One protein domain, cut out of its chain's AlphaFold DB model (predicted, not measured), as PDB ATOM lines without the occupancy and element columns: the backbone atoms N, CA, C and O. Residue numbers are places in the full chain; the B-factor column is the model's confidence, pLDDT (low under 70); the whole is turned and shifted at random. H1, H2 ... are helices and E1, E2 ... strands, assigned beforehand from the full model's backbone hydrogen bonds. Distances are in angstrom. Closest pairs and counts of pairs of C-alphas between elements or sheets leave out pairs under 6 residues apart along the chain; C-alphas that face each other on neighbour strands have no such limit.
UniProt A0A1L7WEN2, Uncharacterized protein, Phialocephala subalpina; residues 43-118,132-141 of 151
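What this domain is: This is residues 43 to 118 and 132 to 141 of the 151 residues of an uncharacterized protein of Phialocephala subalpina (UniProt A0A1L7WEN2). Three strand hairpins and a pair of short helices make a loose, spread-out model: the loop of hairpin E1-E2 and the helices H1 and H2 lie at opposite ends of its longest axis, and the small hairpin E3-E4 lies in the middle. Hairpin E5-E6, with E7 beside E6, lies off to one side of that axis. The printed part has 86 residues with two named helices and seven named strands, in the order E1, E2, H1, H2, E3, E4, E5, E6, E7, and its class is mixed, helices and strands. Each hairpin is antiparallel, and the three-stranded sheet has the order E5, E6, E7. The whole is loose, with a radius of gyration of the C-alphas of 16.6 A and spans of 50 by 40 by 24 A.

How they stand to each other: E1, residues 43 to 46, and E2, residues 54 to 61, form an antiparallel hairpin, with N 44 and O 56 2.8 A apart, within hydrogen-bond range. H1, residues 67 to 70, touches H2, residues 73 to 82; their closest C-alphas, of Leu 69 and Arg 76, are 4.3 A apart. H1 is too short for an O i to N i+4 pair, while in H2 4 of 6 are within hydrogen-bond range. E3, residues 84 to 86, and E4, residues 95 to 97, form a second antiparallel hairpin, with N 86 and O 95 at 2.8 A. H2 and E4 are near each other. The closest C-alphas of E2 and E4, those of Ala 61 and Ile 95, are 7.5 A apart. E5, residues 102 to 105, and E6, residues 110 to 114, form the third antiparallel hairpin, with N 103 and O 112 at 2.8 A. E2 and E5 are near each other. E7, residues 133 to 136, meets E6 only at a point, where C-alphas 112 and 135 face each other at 5.3 A. H1 and H2 are not on the sheet of E5, E6 and E7.

Where its parts are: E1 begins at C-alpha 43, (-7.321, -21.242, 30.712). E2 is 22.2 A long from first to last C-alpha, H2 14.8 A and E6 12.9 A. H2 begins at C-alpha 73, (-20.054, 13.069, 32.440), and E7 ends at C-alpha 136, (-30.108, -21.567, 36.072).

The domain as a whole: The two C-alphas farthest apart, those of Gly 50 and Glu 74, are 50.6 A apart. Residues 119 to 131 are not printed; C-alphas 118 and 132 are 10.8 A apart across the cut. Of the links that are printed whole, none is long. The mean pLDDT of the printed part is 73.2, and 24 residues are under 70, among them 113 to 118 and 132 to 141.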
ATOM      1  N   ALA A  43      -8.428 -20.938  29.821       77.50
ATOM      2  CA  ALA A  43      -7.321 -21.242  30.712       77.50
ATOM      3  C   ALA A  43      -6.018 -21.283  29.905       77.50
ATOM      4  O   ALA A  43      -5.912 -22.001  28.913       77.50
ATOM      5  N   SER A  44      -5.031 -20.501  30.330       75.38
ATOM      6  CA  SER A  44      -3.680 -20.524  29.775       75.38
ATOM      7  C   SER A  44      -2.690 -20.891  30.873       75.38
ATOM      8  O   SER A  44      -2.688 -20.294  31.948       75.38
ATOM      9  N   GLU A  45      -1.863 -21.904  30.628       79.00
ATOM     10  CA  GLU A  45      -0.755 -22.233  31.518       79.00
ATOM     11  C   GLU A  45       0.418 -21.310  31.173       79.00
ATOM     12  O   GLU A  45       0.955 -21.366  30.066       79.00
ATOM     13  N   ILE A  46       0.812 -20.444  32.107       78.69
ATOM     14  CA  ILE A  46       2.014 -19.628  31.949       78.69
ATOM     15  C   ILE A  46       3.169 -20.390  32.592       78.69
ATOM     16  O   ILE A  46       3.210 -20.580  33.811       78.69
ATOM     17  N   ARG A  47       4.109 -20.834  31.754       82.62
ATOM     18  CA  ARG A  47       5.354 -21.473  32.186       82.62
ATOM     19  C   ARG A  47       6.464 -20.435  32.207       82.62
ATOM     20  O   ARG A  47       6.975 -20.050  31.160       82.62
ATOM     21  N   VAL A  48       6.822 -19.978  33.403       84.31
ATOM     22  CA  VAL A  48       8.006 -19.144  33.616       84.31
ATOM     23  C   VAL A  48       9.180 -20.078  33.935       84.31
ATOM     24  O   VAL A  48       9.061 -20.875  34.867       84.31
ATOM     25  N   PRO A  49      10.294 -20.044  33.177       84.88
ATOM     26  CA  PRO A  49      11.461 -20.872  33.473       84.88
ATOM     27  C   PRO A  49      11.942 -20.658  34.915       84.88
ATOM     28  O   PRO A  49      12.225 -19.531  35.311       84.88
ATOM     29  N   GLY A  50      12.023 -21.736  35.700       88.88
ATOM     30  CA  GLY A  50      12.437 -21.692  37.110       88.88
ATOM     31  C   GLY A  50      11.317 -21.418  38.123       88.88
ATOM     32  O   GLY A  50      11.580 -21.449  39.323       88.88
ATOM     33  N   GLU A  51      10.074 -21.210  37.682       85.94
ATOM     34  CA  GLU A  51       8.913 -21.014  38.557       85.94
ATOM     35  C   GLU A  51       7.898 -22.159  38.409       85.94
ATOM     36  O   GLU A  51       7.804 -22.803  37.363       85.94
ATOM     37  N   ARG A  52       7.109 -22.436  39.460       83.50
ATOM     38  CA  ARG A  52       5.980 -23.377  39.345       83.50
ATOM     39  C   ARG A  52       4.989 -22.828  38.318       83.50
ATOM     40  O   ARG A  52       4.602 -21.665  38.426       83.50
ATOM     41  N   SER A  53       4.564 -23.667  37.368       75.94
ATOM     42  CA  SER A  53       3.525 -23.327  36.393       75.94
ATOM     43  C   SER A  53       2.341 -22.651  37.076       75.94
ATOM     44  O   SER A  53       1.783 -23.186  38.038       75.94
ATOM     45  N   ARG A  54       1.944 -21.479  36.573       75.31
ATOM     46  CA  ARG A  54       0.755 -20.770  37.051       75.31
ATOM     47  C   ARG A  54      -0.350 -20.923  36.016       75.31
ATOM     48  O   ARG A  54      -0.179 -20.548  34.856       75.31
ATOM     49  N   LEU A  55      -1.488 -21.471  36.435       69.06
ATOM     50  CA  LEU A  55      -2.693 -21.478  35.614       69.06
ATOM     51  C   LEU A  55      -3.322 -20.083  35.672       69.06
ATOM     52  O   LEU A  55      -3.757 -19.639  36.733       69.06
ATOM     53  N   VAL A  56      -3.360 -19.393  34.537       70.81
ATOM     54  CA  VAL A  56      -4.023 -18.095  34.405       70.81
ATOM     55  C   VAL A  56      -5.300 -18.291  33.610       70.81
ATOM     56  O   VAL A  56      -5.279 -18.569  32.410       70.81
ATOM     57  N   VAL A  57      -6.428 -18.146  34.299       68.12
ATOM     58  CA  VAL A  57      -7.750 -18.127  33.679       68.12
ATOM     59  C   VAL A  57      -8.039 -16.696  33.253       68.12
ATOM     60  O   VAL A  57      -8.190 -15.812  34.094       68.12
ATOM     61  N   THR A  58      -8.094 -16.455  31.946       69.75
ATOM     62  CA  THR A  58      -8.517 -15.159  31.408       69.75
ATOM     63  C   THR A  58      -9.927 -15.282  30.871       69.75
ATOM     64  O   THR A  58     -10.168 -16.077  29.963       69.75
ATOM     65  N   ALA A  59     -10.849 -14.464  31.371       73.00
ATOM     66  CA  ALA A  59     -12.177 -14.372  30.790       73.00
ATOM     67  C   ALA A  59     -12.252 -13.207  29.790       73.00
ATOM     68  O   ALA A  59     -11.740 -12.104  30.016       73.00
ATOM     69  N   ARG A  60     -12.895 -13.455  28.652       78.19
ATOM     70  CA  ARG A  60     -13.239 -12.453  27.643       78.19
ATOM     71  C   ARG A  60     -14.747 -12.313  27.629       78.19
ATOM     72  O   ARG A  60     -15.453 -13.304  27.514       78.19
ATOM     73  N   ALA A  61     -15.246 -11.091  27.716       77.56
ATOM     74  CA  ALA A  61     -16.652 -10.819  27.476       77.56
ATOM     75  C   ALA A  61     -16.799  -9.962  26.228       77.56
ATOM     76  O   ALA A  61     -16.048  -9.007  26.036       77.56
ATOM     77  N   GLN A  62     -17.801 -10.275  25.411       72.00
ATOM     78  CA  GLN A  62     -18.300  -9.387  24.359       72.00
ATOM     79  C   GLN A  62     -19.183  -8.292  24.977       72.00
ATOM     80  O   GLN A  62     -20.292  -8.041  24.519       72.00
ATOM     81  N   ALA A  63     -18.729  -7.682  26.072       66.88
ATOM     82  CA  ALA A  63     -19.467  -6.613  26.716       66.88
ATOM     83  C   ALA A  63     -19.162  -5.302  25.990       66.88
ATOM     84  O   ALA A  63     -18.058  -4.766  26.076       66.88
ATOM     85  N   THR A  64     -20.151  -4.773  25.279       70.56
ATOM     86  CA  THR A  64     -20.185  -3.353  24.940       70.56
ATOM     87  C   THR A  64     -20.510  -2.580  26.204       70.56
ATOM     88  O   THR A  64     -21.548  -2.807  26.821       70.56
ATOM     89  N   VAL A  65     -19.622  -1.671  26.598       79.81
ATOM     90  CA  VAL A  65     -19.912  -0.725  27.674       79.81
ATOM     91  C   VAL A  65     -21.220   0.004  27.310       79.81
ATOM     92  O   VAL A  65     -21.355   0.481  26.177       79.81
ATOM     93  N   PRO A  66     -22.217   0.039  28.215       84.31
ATOM     94  CA  PRO A  66     -23.516   0.621  27.915       84.31
ATOM     95  C   PRO A  66     -23.383   2.025  27.336       84.31
ATOM     96  O   PRO A  66     -22.630   2.847  27.861       84.31
ATOM     97  N   LYS A  67     -24.145   2.325  26.274       81.50
ATOM     98  CA  LYS A  67     -24.072   3.619  25.568       81.50
ATOM     99  C   LYS A  67     -24.168   4.809  26.527       81.50
ATOM    100  O   LYS A  67     -23.437   5.777  26.363       81.50
ATOM    101  N   MET A  68     -24.991   4.699  27.573       79.44
ATOM    102  CA  MET A  68     -25.167   5.735  28.597       79.44
ATOM    103  C   MET A  68     -23.869   6.091  29.346       79.44
ATOM    104  O   MET A  68     -23.670   7.236  29.739       79.44
ATOM    105  N   LEU A  69     -22.931   5.154  29.493       83.81
ATOM    106  CA  LEU A  69     -21.636   5.419  30.133       83.81
ATOM    107  C   LEU A  69     -20.644   6.152  29.208       83.81
ATOM    108  O   LEU A  69     -19.633   6.688  29.685       83.81
ATOM    109  N   HIS A  70     -20.940   6.209  27.904       83.38
ATOM    110  CA  HIS A  70     -20.098   6.826  26.878       83.38
ATOM    111  C   HIS A  70     -20.489   8.252  26.485       83.38
ATOM    112  O   HIS A  70     -19.647   8.939  25.918       83.38
ATOM    113  N   VAL A  71     -21.717   8.703  26.763       82.31
ATOM    114  CA  VAL A  71     -22.234   9.965  26.196       82.31
ATOM    115  C   VAL A  71     -21.531  11.199  26.770       82.31
ATOM    116  O   VAL A  71     -20.859  11.930  26.051       82.31
ATOM    117  N   CYS A  72     -21.685  11.448  28.071       83.75
ATOM    118  CA  CYS A  72     -21.112  12.604  28.760       83.75
ATOM    119  C   CYS A  72     -20.916  12.302  30.253       83.75
ATOM    120  O   CYS A  72     -21.264  11.217  30.733       83.75
ATOM    121  N   ARG A  73     -20.344  13.248  31.007       86.44
ATOM    122  CA  ARG A  73     -20.054  13.069  32.440       86.44
ATOM    123  C   ARG A  73     -21.329  12.866  33.262       86.44
ATOM    124  O   ARG A  73     -21.359  12.008  34.142       86.44
ATOM    125  N   GLU A  74     -22.370  13.627  32.963       83.81
ATOM    126  CA  GLU A  74     -23.664  13.611  33.645       83.81
ATOM    127  C   GLU A  74     -24.391  12.296  33.366       83.81
ATOM    128  O   GLU A  74     -24.811  11.606  34.295       83.81
ATOM    129  N   SER A  75     -24.449  11.897  32.091       80.69
ATOM    130  CA  SER A  75     -25.034  10.622  31.667       80.69
ATOM    131  C   SER A  75     -24.314   9.438  32.310       80.69
ATOM    132  O   SER A  75     -24.960   8.530  32.823       80.69
ATOM    133  N   ARG A  76     -22.979   9.495  32.411       85.94
ATOM    134  CA  ARG A  76     -22.188   8.491  33.129       85.94
ATOM    135  C   ARG A  76     -22.510   8.451  34.621       85.94
ATOM    136  O   ARG A  76     -22.650   7.364  35.167       85.94
ATOM    137  N   SER A  77     -22.634   9.605  35.276       82.69
ATOM    138  CA  SER A  77     -22.998   9.689  36.698       82.69
ATOM    139  C   SER A  77     -24.353   9.028  36.975       82.69
ATOM    140  O   SER A  77     -24.492   8.275  37.936       82.69
ATOM    141  N   VAL A  78     -25.335   9.246  36.094       82.56
ATOM    142  CA  VAL A  78     -26.645   8.582  36.166       82.56
ATOM    143  C   VAL A  78     -26.523   7.091  35.854       82.56
ATOM    144  O   VAL A  78     -26.998   6.267  36.628       82.56
ATOM    145  N   GLY A  79     -25.833   6.733  34.772       84.25
ATOM    146  CA  GLY A  79     -25.664   5.347  34.347       84.25
ATOM    147  C   GLY A  79     -24.968   4.479  35.395       84.25
ATOM    148  O   GLY A  79     -25.342   3.324  35.545       84.25
ATOM    149  N   LEU A  80     -24.026   5.026  36.170       84.81
ATOM    150  CA  LEU A  80     -23.356   4.317  37.270       84.81
ATOM    151  C   LEU A  80     -24.253   4.072  38.498       84.81
ATOM    152  O   LEU A  80     -23.874   3.294  39.373       84.81
ATOM    153  N   LYS A  81     -25.436   4.696  38.582       84.12
ATOM    154  CA  LYS A  81     -26.458   4.326  39.578       84.12
ATOM    155  C   LYS A  81     -27.176   3.032  39.189       84.12
ATOM    156  O   LYS A  81     -27.578   2.278  40.068       84.12
ATOM    157  N   THR A  82     -27.312   2.780  37.885       84.50
ATOM    158  CA  THR A  82     -28.016   1.615  37.325       84.50
ATOM    159  C   THR A  82     -27.070   0.453  37.034       84.50
ATOM    160  O   THR A  82     -27.361  -0.690  37.375       84.50
ATOM    161  N   TYR A  83     -25.927   0.743  36.417       86.12
ATOM    162  CA  TYR A  83     -24.914  -0.231  36.043       86.12
ATOM    163  C   TYR A  83     -23.805  -0.293  37.081       86.12
ATOM    164  O   TYR A  83     -23.107   0.696  37.325       86.12
ATOM    165  N   ARG A  84     -23.569  -1.485  37.627       85.31
ATOM    166  CA  ARG A  84     -22.418  -1.744  38.496       85.31
ATOM    167  C   ARG A  84     -21.296  -2.397  37.705       85.31
ATOM    168  O   ARG A  84     -21.541  -3.223  36.829       85.31
ATOM    169  N   SER A  85     -20.055  -2.015  38.007       83.94
ATOM    170  CA  SER A  85     -18.895  -2.709  37.459       83.94
ATOM    171  C   SER A  85     -18.742  -4.051  38.164       83.94
ATOM    172  O   SER A  85     -18.562  -4.102  39.381       83.94
ATOM    173  N   CYS A  86     -18.795  -5.127  37.391       74.50
ATOM    174  CA  CYS A  86     -18.597  -6.481  37.865       74.50
ATOM    175  C   CYS A  86     -17.307  -7.049  37.248       74.50
ATOM    176  O   CYS A  86     -16.980  -6.812  36.083       74.50
ATOM    177  N   PHE A  87     -16.574  -7.831  38.043       69.81
ATOM    178  CA  PHE A  87     -15.482  -8.705  37.589       69.81
ATOM    179  C   PHE A  87     -14.186  -8.055  37.064       69.81
ATOM    180  O   PHE A  87     -13.444  -8.687  36.307       69.81
ATOM    181  N   GLY A  88     -13.838  -6.848  37.515       62.81
ATOM    182  CA  GLY A  88     -12.648  -6.124  37.035       62.81
ATOM    183  C   GLY A  88     -11.292  -6.850  37.167       62.81
ATOM    184  O   GLY A  88     -10.341  -6.441  36.516       62.81
ATOM    185  N   ARG A  89     -11.179  -7.916  37.979       66.75
ATOM    186  CA  ARG A  89      -9.937  -8.708  38.128       66.75
ATOM    187  C   ARG A  89      -9.855  -9.945  37.226       66.75
ATOM    188  O   ARG A  89      -8.757 -10.421  36.974       66.75
ATOM    189  N   VAL A  90     -10.992 -10.478  36.777       67.88
ATOM    190  CA  VAL A  90     -11.063 -11.746  36.018       67.88
ATOM    191  C   VAL A  90     -11.153 -11.489  34.513       67.88
ATOM    192  O   VAL A  90     -10.675 -12.284  33.702       67.88
ATOM    193  N   PHE A  91     -11.743 -10.356  34.131       71.06
ATOM    194  CA  PHE A  91     -11.915  -9.974  32.738       71.06
ATOM    195  C   PHE A  91     -10.897  -8.924  32.325       71.06
ATOM    196  O   PHE A  91     -10.587  -7.999  33.071       71.06
ATOM    197  N   LYS A  92     -10.432  -9.029  31.077       73.75
ATOM    198  CA  LYS A  92      -9.531  -8.035  30.470       73.75
ATOM    199  C   LYS A  92     -10.154  -6.632  30.397       73.75
ATOM    200  O   LYS A  92      -9.432  -5.639  30.367       73.75
ATOM    201  N   HIS A  93     -11.482  -6.556  30.346       79.12
ATOM    202  CA  HIS A  93     -12.244  -5.314  30.280       79.12
ATOM    203  C   HIS A  93     -13.295  -5.285  31.393       79.12
ATOM    204  O   HIS A  93     -13.871  -6.335  31.690       79.12
ATOM    205  N   PRO A  94     -13.564  -4.112  31.998       81.00
ATOM    206  CA  PRO A  94     -14.612  -3.991  32.996       81.00
ATOM    207  C   PRO A  94     -15.962  -4.300  32.352       81.00
ATOM    208  O   PRO A  94     -16.311  -3.735  31.313       81.00
ATOM    209  N   ILE A  95     -16.720  -5.188  32.982       84.62
ATOM    210  CA  ILE A  95     -18.090  -5.484  32.579       84.62
ATOM    211  C   ILE A  95     -19.005  -4.633  33.445       84.62
ATOM    212  O   ILE A  95     -18.821  -4.556  34.657       84.62
ATOM    213  N   TYR A  96     -19.977  -3.986  32.819       86.25
ATOM    214  CA  TYR A  96     -21.011  -3.227  33.506       86.25
ATOM    215  C   TYR A  96     -22.324  -3.975  33.368       86.25
ATOM    216  O   TYR A  96     -22.668  -4.384  32.261       86.25
ATOM    217  N   VAL A  97     -23.014  -4.175  34.486       85.62
ATOM    218  CA  VAL A  97     -24.207  -5.021  34.548       85.62
ATOM    219  C   VAL A  97     -25.303  -4.307  35.325       85.62
ATOM    220  O   VAL A  97     -25.037  -3.738  36.390       85.62
ATOM    221  N   ALA A  98     -26.507  -4.287  34.765       85.31
ATOM    222  CA  ALA A  98     -27.725  -3.849  35.432       85.31
ATOM    223  C   ALA A  98     -28.453  -5.047  36.062       85.31
ATOM    224  O   ALA A  98     -28.168  -6.202  35.758       85.31
ATOM    225  N   HIS A  99     -29.418  -4.770  36.941       78.81
ATOM    226  CA  HIS A  99     -30.171  -5.804  37.659       78.81
ATOM    227  C   HIS A  99     -30.996  -6.717  36.739       78.81
ATOM    228  O   HIS A  99     -31.278  -7.850  37.091       78.81
ATOM    229  N   PHE A 100     -31.388  -6.242  35.559       79.56
ATOM    230  CA  PHE A 100     -32.149  -7.023  34.582       79.56
ATOM    231  C   PHE A 100     -31.262  -7.713  33.536       79.56
ATOM    232  O   PHE A 100     -31.772  -8.455  32.698       79.56
ATOM    233  N   ASP A 101     -29.951  -7.468  33.547       83.12
ATOM    234  CA  ASP A 101     -29.045  -8.083  32.582       83.12
ATOM    235  C   ASP A 101     -28.795  -9.557  32.927       83.12
ATOM    236  O   ASP A 101     -28.952 -10.011  34.064       83.12
ATOM    237  N   ALA A 102     -28.365 -10.322  31.928       82.19
ATOM    238  CA  ALA A 102     -27.977 -11.713  32.104       82.19
ATOM    239  C   ALA A 102     -26.555 -11.949  31.589       82.19
ATOM    240  O   ALA A 102     -26.153 -11.418  30.555       82.19
ATOM    241  N   LEU A 103     -25.792 -12.781  32.293       83.06
ATOM    242  CA  LEU A 103     -24.462 -13.217  31.880       83.06
ATOM    243  C   LEU A 103     -24.557 -14.625  31.295       83.06
ATOM    244  O   LEU A 103     -24.955 -15.563  31.979       83.06
ATOM    245  N   TYR A 104     -24.170 -14.788  30.035       82.69
ATOM    246  CA  TYR A 104     -24.128 -16.085  29.371       82.69
ATOM    247  C   TYR A 104     -22.688 -16.568  29.213       82.69
ATOM    248  O   TYR A 104     -21.909 -15.982  28.458       82.69
ATOM    249  N   ILE A 105     -22.343 -17.653  29.906       80.56
ATOM    250  CA  ILE A 105     -21.009 -18.257  29.868       80.56
ATOM    251  C   ILE A 105     -20.999 -19.360  28.808       80.56
ATOM    252  O   ILE A 105     -21.570 -20.435  29.001       80.56
ATOM    253  N   LEU A 106     -20.342 -19.079  27.681       80.00
ATOM    254  CA  LEU A 106     -20.373 -19.909  26.472       80.00
ATOM    255  C   LEU A 106     -19.864 -21.333  26.713       80.00
ATOM    256  O   LEU A 106     -20.521 -22.286  26.301       80.00
ATOM    257  N   GLU A 107     -18.728 -21.470  27.397       78.50
ATOM    258  CA  GLU A 107     -18.069 -22.766  27.614       78.50
ATOM    259  C   GLU A 107     -18.919 -23.718  28.458       78.50
ATOM    260  O   GLU A 107     -18.980 -24.913  28.185       78.50
ATOM    261  N   HIS A 108     -19.634 -23.178  29.444       71.19
ATOM    262  CA  HIS A 108     -20.436 -23.969  30.375       71.19
ATOM    263  C   HIS A 108     -21.922 -24.015  30.000       71.19
ATOM    264  O   HIS A 108     -22.695 -24.716  30.647       71.19
ATOM    265  N   ARG A 109     -22.340 -23.280  28.956       75.12
ATOM    266  CA  ARG A 109     -23.753 -23.090  28.573       75.12
ATOM    267  C   ARG A 109     -24.628 -22.643  29.752       75.12
ATOM    268  O   ARG A 109     -25.799 -23.012  29.831       75.12
ATOM    269  N   VAL A 110     -24.057 -21.848  30.653       71.75
ATOM    270  CA  VAL A 110     -24.736 -21.344  31.852       71.75
ATOM    271  C   VAL A 110     -25.253 -19.938  31.577       71.75
ATOM    272  O   VAL A 110     -24.520 -19.100  31.052       71.75
ATOM    273  N   LEU A 111     -26.512 -19.688  31.938       76.69
ATOM    274  CA  LEU A 111     -27.091 -18.351  31.980       76.69
ATOM    275  C   LEU A 111     -27.253 -17.949  33.444       76.69
ATOM    276  O   LEU A 111     -28.055 -18.538  34.165       76.69
ATOM    277  N   CYS A 112     -26.501 -16.944  33.865       75.06
ATOM    278  CA  CYS A 112     -26.628 -16.358  35.187       75.06
ATOM    279  C   CYS A 112     -27.493 -15.101  35.092       75.06
ATOM    280  O   CYS A 112     -27.229 -14.227  34.260       75.06
ATOM    281  N   ARG A 113     -28.508 -14.994  35.949       69.25
ATOM    282  CA  ARG A 113     -29.275 -13.756  36.133       69.25
ATOM    283  C   ARG A 113     -28.815 -13.074  37.412       69.25
ATOM    284  O   ARG A 113     -28.508 -13.747  38.396       69.25
ATOM    285  N   PHE A 114     -28.746 -11.751  37.383       67.81
ATOM    286  CA  PHE A 114     -28.475 -10.966  38.579       67.81
ATOM    287  C   PHE A 114     -29.813 -10.717  39.270       67.81
ATOM    288  O   PHE A 114     -30.703 -10.118  38.680       67.81
ATOM    289  N   LEU A 115     -29.994 -11.228  40.486       57.03
ATOM    290  CA  LEU A 115     -31.165 -10.886  41.289       57.03
ATOM    291  C   LEU A 115     -30.926  -9.561  42.026       57.03
ATOM    292  O   LEU A 115     -29.785  -9.163  42.268       57.03
ATOM    293  N   HIS A 116     -32.023  -8.866  42.324       51.75
ATOM    294  CA  HIS A 116     -32.064  -7.538  42.937       51.75
ATOM    295  C   HIS A 116     -31.137  -7.417  44.176       51.75
ATOM    296  O   HIS A 116     -31.019  -8.368  44.951       51.75
ATOM    297  N   PRO A 117     -30.474  -6.262  44.397       49.84
ATOM    298  CA  PRO A 117     -29.435  -6.075  45.418       49.84
ATOM    299  C   PRO A 117     -29.900  -6.024  46.889       49.84
ATOM    300  O   PRO A 117     -29.136  -5.537  47.721       49.84
ATOM    301  N   ASP A 118     -31.067  -6.559  47.259       50.91
ATOM    302  CA  ASP A 118     -31.444  -6.682  48.685       50.91
ATOM    303  C   ASP A 118     -30.599  -7.721  49.447       50.91
ATOM    304  O   ASP A 118     -30.705  -7.862  50.663       50.91
ATOM    305  N   SER A 132     -23.867 -15.044  44.598       42.19
ATOM    306  CA  SER A 132     -25.206 -14.454  44.405       42.19
ATOM    307  C   SER A 132     -25.697 -14.573  42.959       42.19
ATOM    308  O   SER A 132     -26.228 -13.619  42.391       42.19
ATOM    309  N   PHE A 133     -25.459 -15.726  42.338       44.47
ATOM    310  CA  PHE A 133     -26.071 -16.070  41.063       44.47
ATOM    311  C   PHE A 133     -27.114 -17.144  41.305       44.47
ATOM    312  O   PHE A 133     -26.779 -18.211  41.816       44.47
ATOM    313  N   ASP A 134     -28.334 -16.910  40.833       43.41
ATOM    314  CA  ASP A 134     -29.172 -18.036  40.459       43.41
ATOM    315  C   ASP A 134     -28.537 -18.659  39.219       43.41
ATOM    316  O   ASP A 134     -28.640 -18.157  38.092       43.41
ATOM    317  N   VAL A 135     -27.788 -19.733  39.455       44.66
ATOM    318  CA  VAL A 135     -27.275 -20.581  38.390       44.66
ATOM    319  C   VAL A 135     -28.467 -21.359  37.860       44.66
ATOM    320  O   VAL A 135     -28.823 -22.423  38.366       44.66
ATOM    321  N   VAL A 136     -29.103 -20.820  36.823       43.31
ATOM    322  CA  VAL A 136     -30.108 -21.567  36.072       43.31
ATOM    323  C   VAL A 136     -29.353 -22.617  35.259       43.31
ATOM    324  O   VAL A 136     -28.884 -22.370  34.143       43.31
ATOM    325  N   HIS A 137     -29.164 -23.796  35.854       38.75
ATOM    326  CA  HIS A 137     -28.633 -24.948  35.142       38.75
ATOM    327  C   HIS A 137     -29.607 -25.330  34.023       38.75
ATOM    328  O   HIS A 137     -30.799 -25.535  34.246       38.75
ATOM    329  N   ARG A 138     -29.089 -25.440  32.795       41.66
ATOM    330  CA  ARG A 138     -29.804 -26.035  31.662       41.66
ATOM    331  C   ARG A 138     -30.007 -27.534  31.907       41.66
ATOM    332  O   ARG A 138     -29.272 -28.350  31.360       41.66
ATOM    333  N   THR A 139     -31.013 -27.897  32.687       37.84
ATOM    334  CA  THR A 139     -31.690 -29.196  32.543       37.84
ATOM    335  C   THR A 139     -33.004 -29.077  31.784       37.84
ATOM    336  O   THR A 139     -33.499 -30.095  31.321       37.84
ATOM    337  N   ASP A 140     -33.515 -27.865  31.542       40.03
ATOM    338  CA  ASP A 140     -34.770 -27.693  30.812       40.03
ATOM    339  C   ASP A 140     -34.665 -26.609  29.726       40.03
ATOM    340  O   ASP A 140     -34.999 -25.438  29.885       40.03
ATOM    341  N   LEU A 141     -34.082 -27.000  28.594       40.56
ATOM    342  CA  LEU A 141     -33.923 -26.152  27.408       40.56
ATOM    343  C   LEU A 141     -35.221 -26.001  26.595       40.56
ATOM    344  O   LEU A 141     -35.253 -25.183  25.675       40.56
TER     345      LEU A 141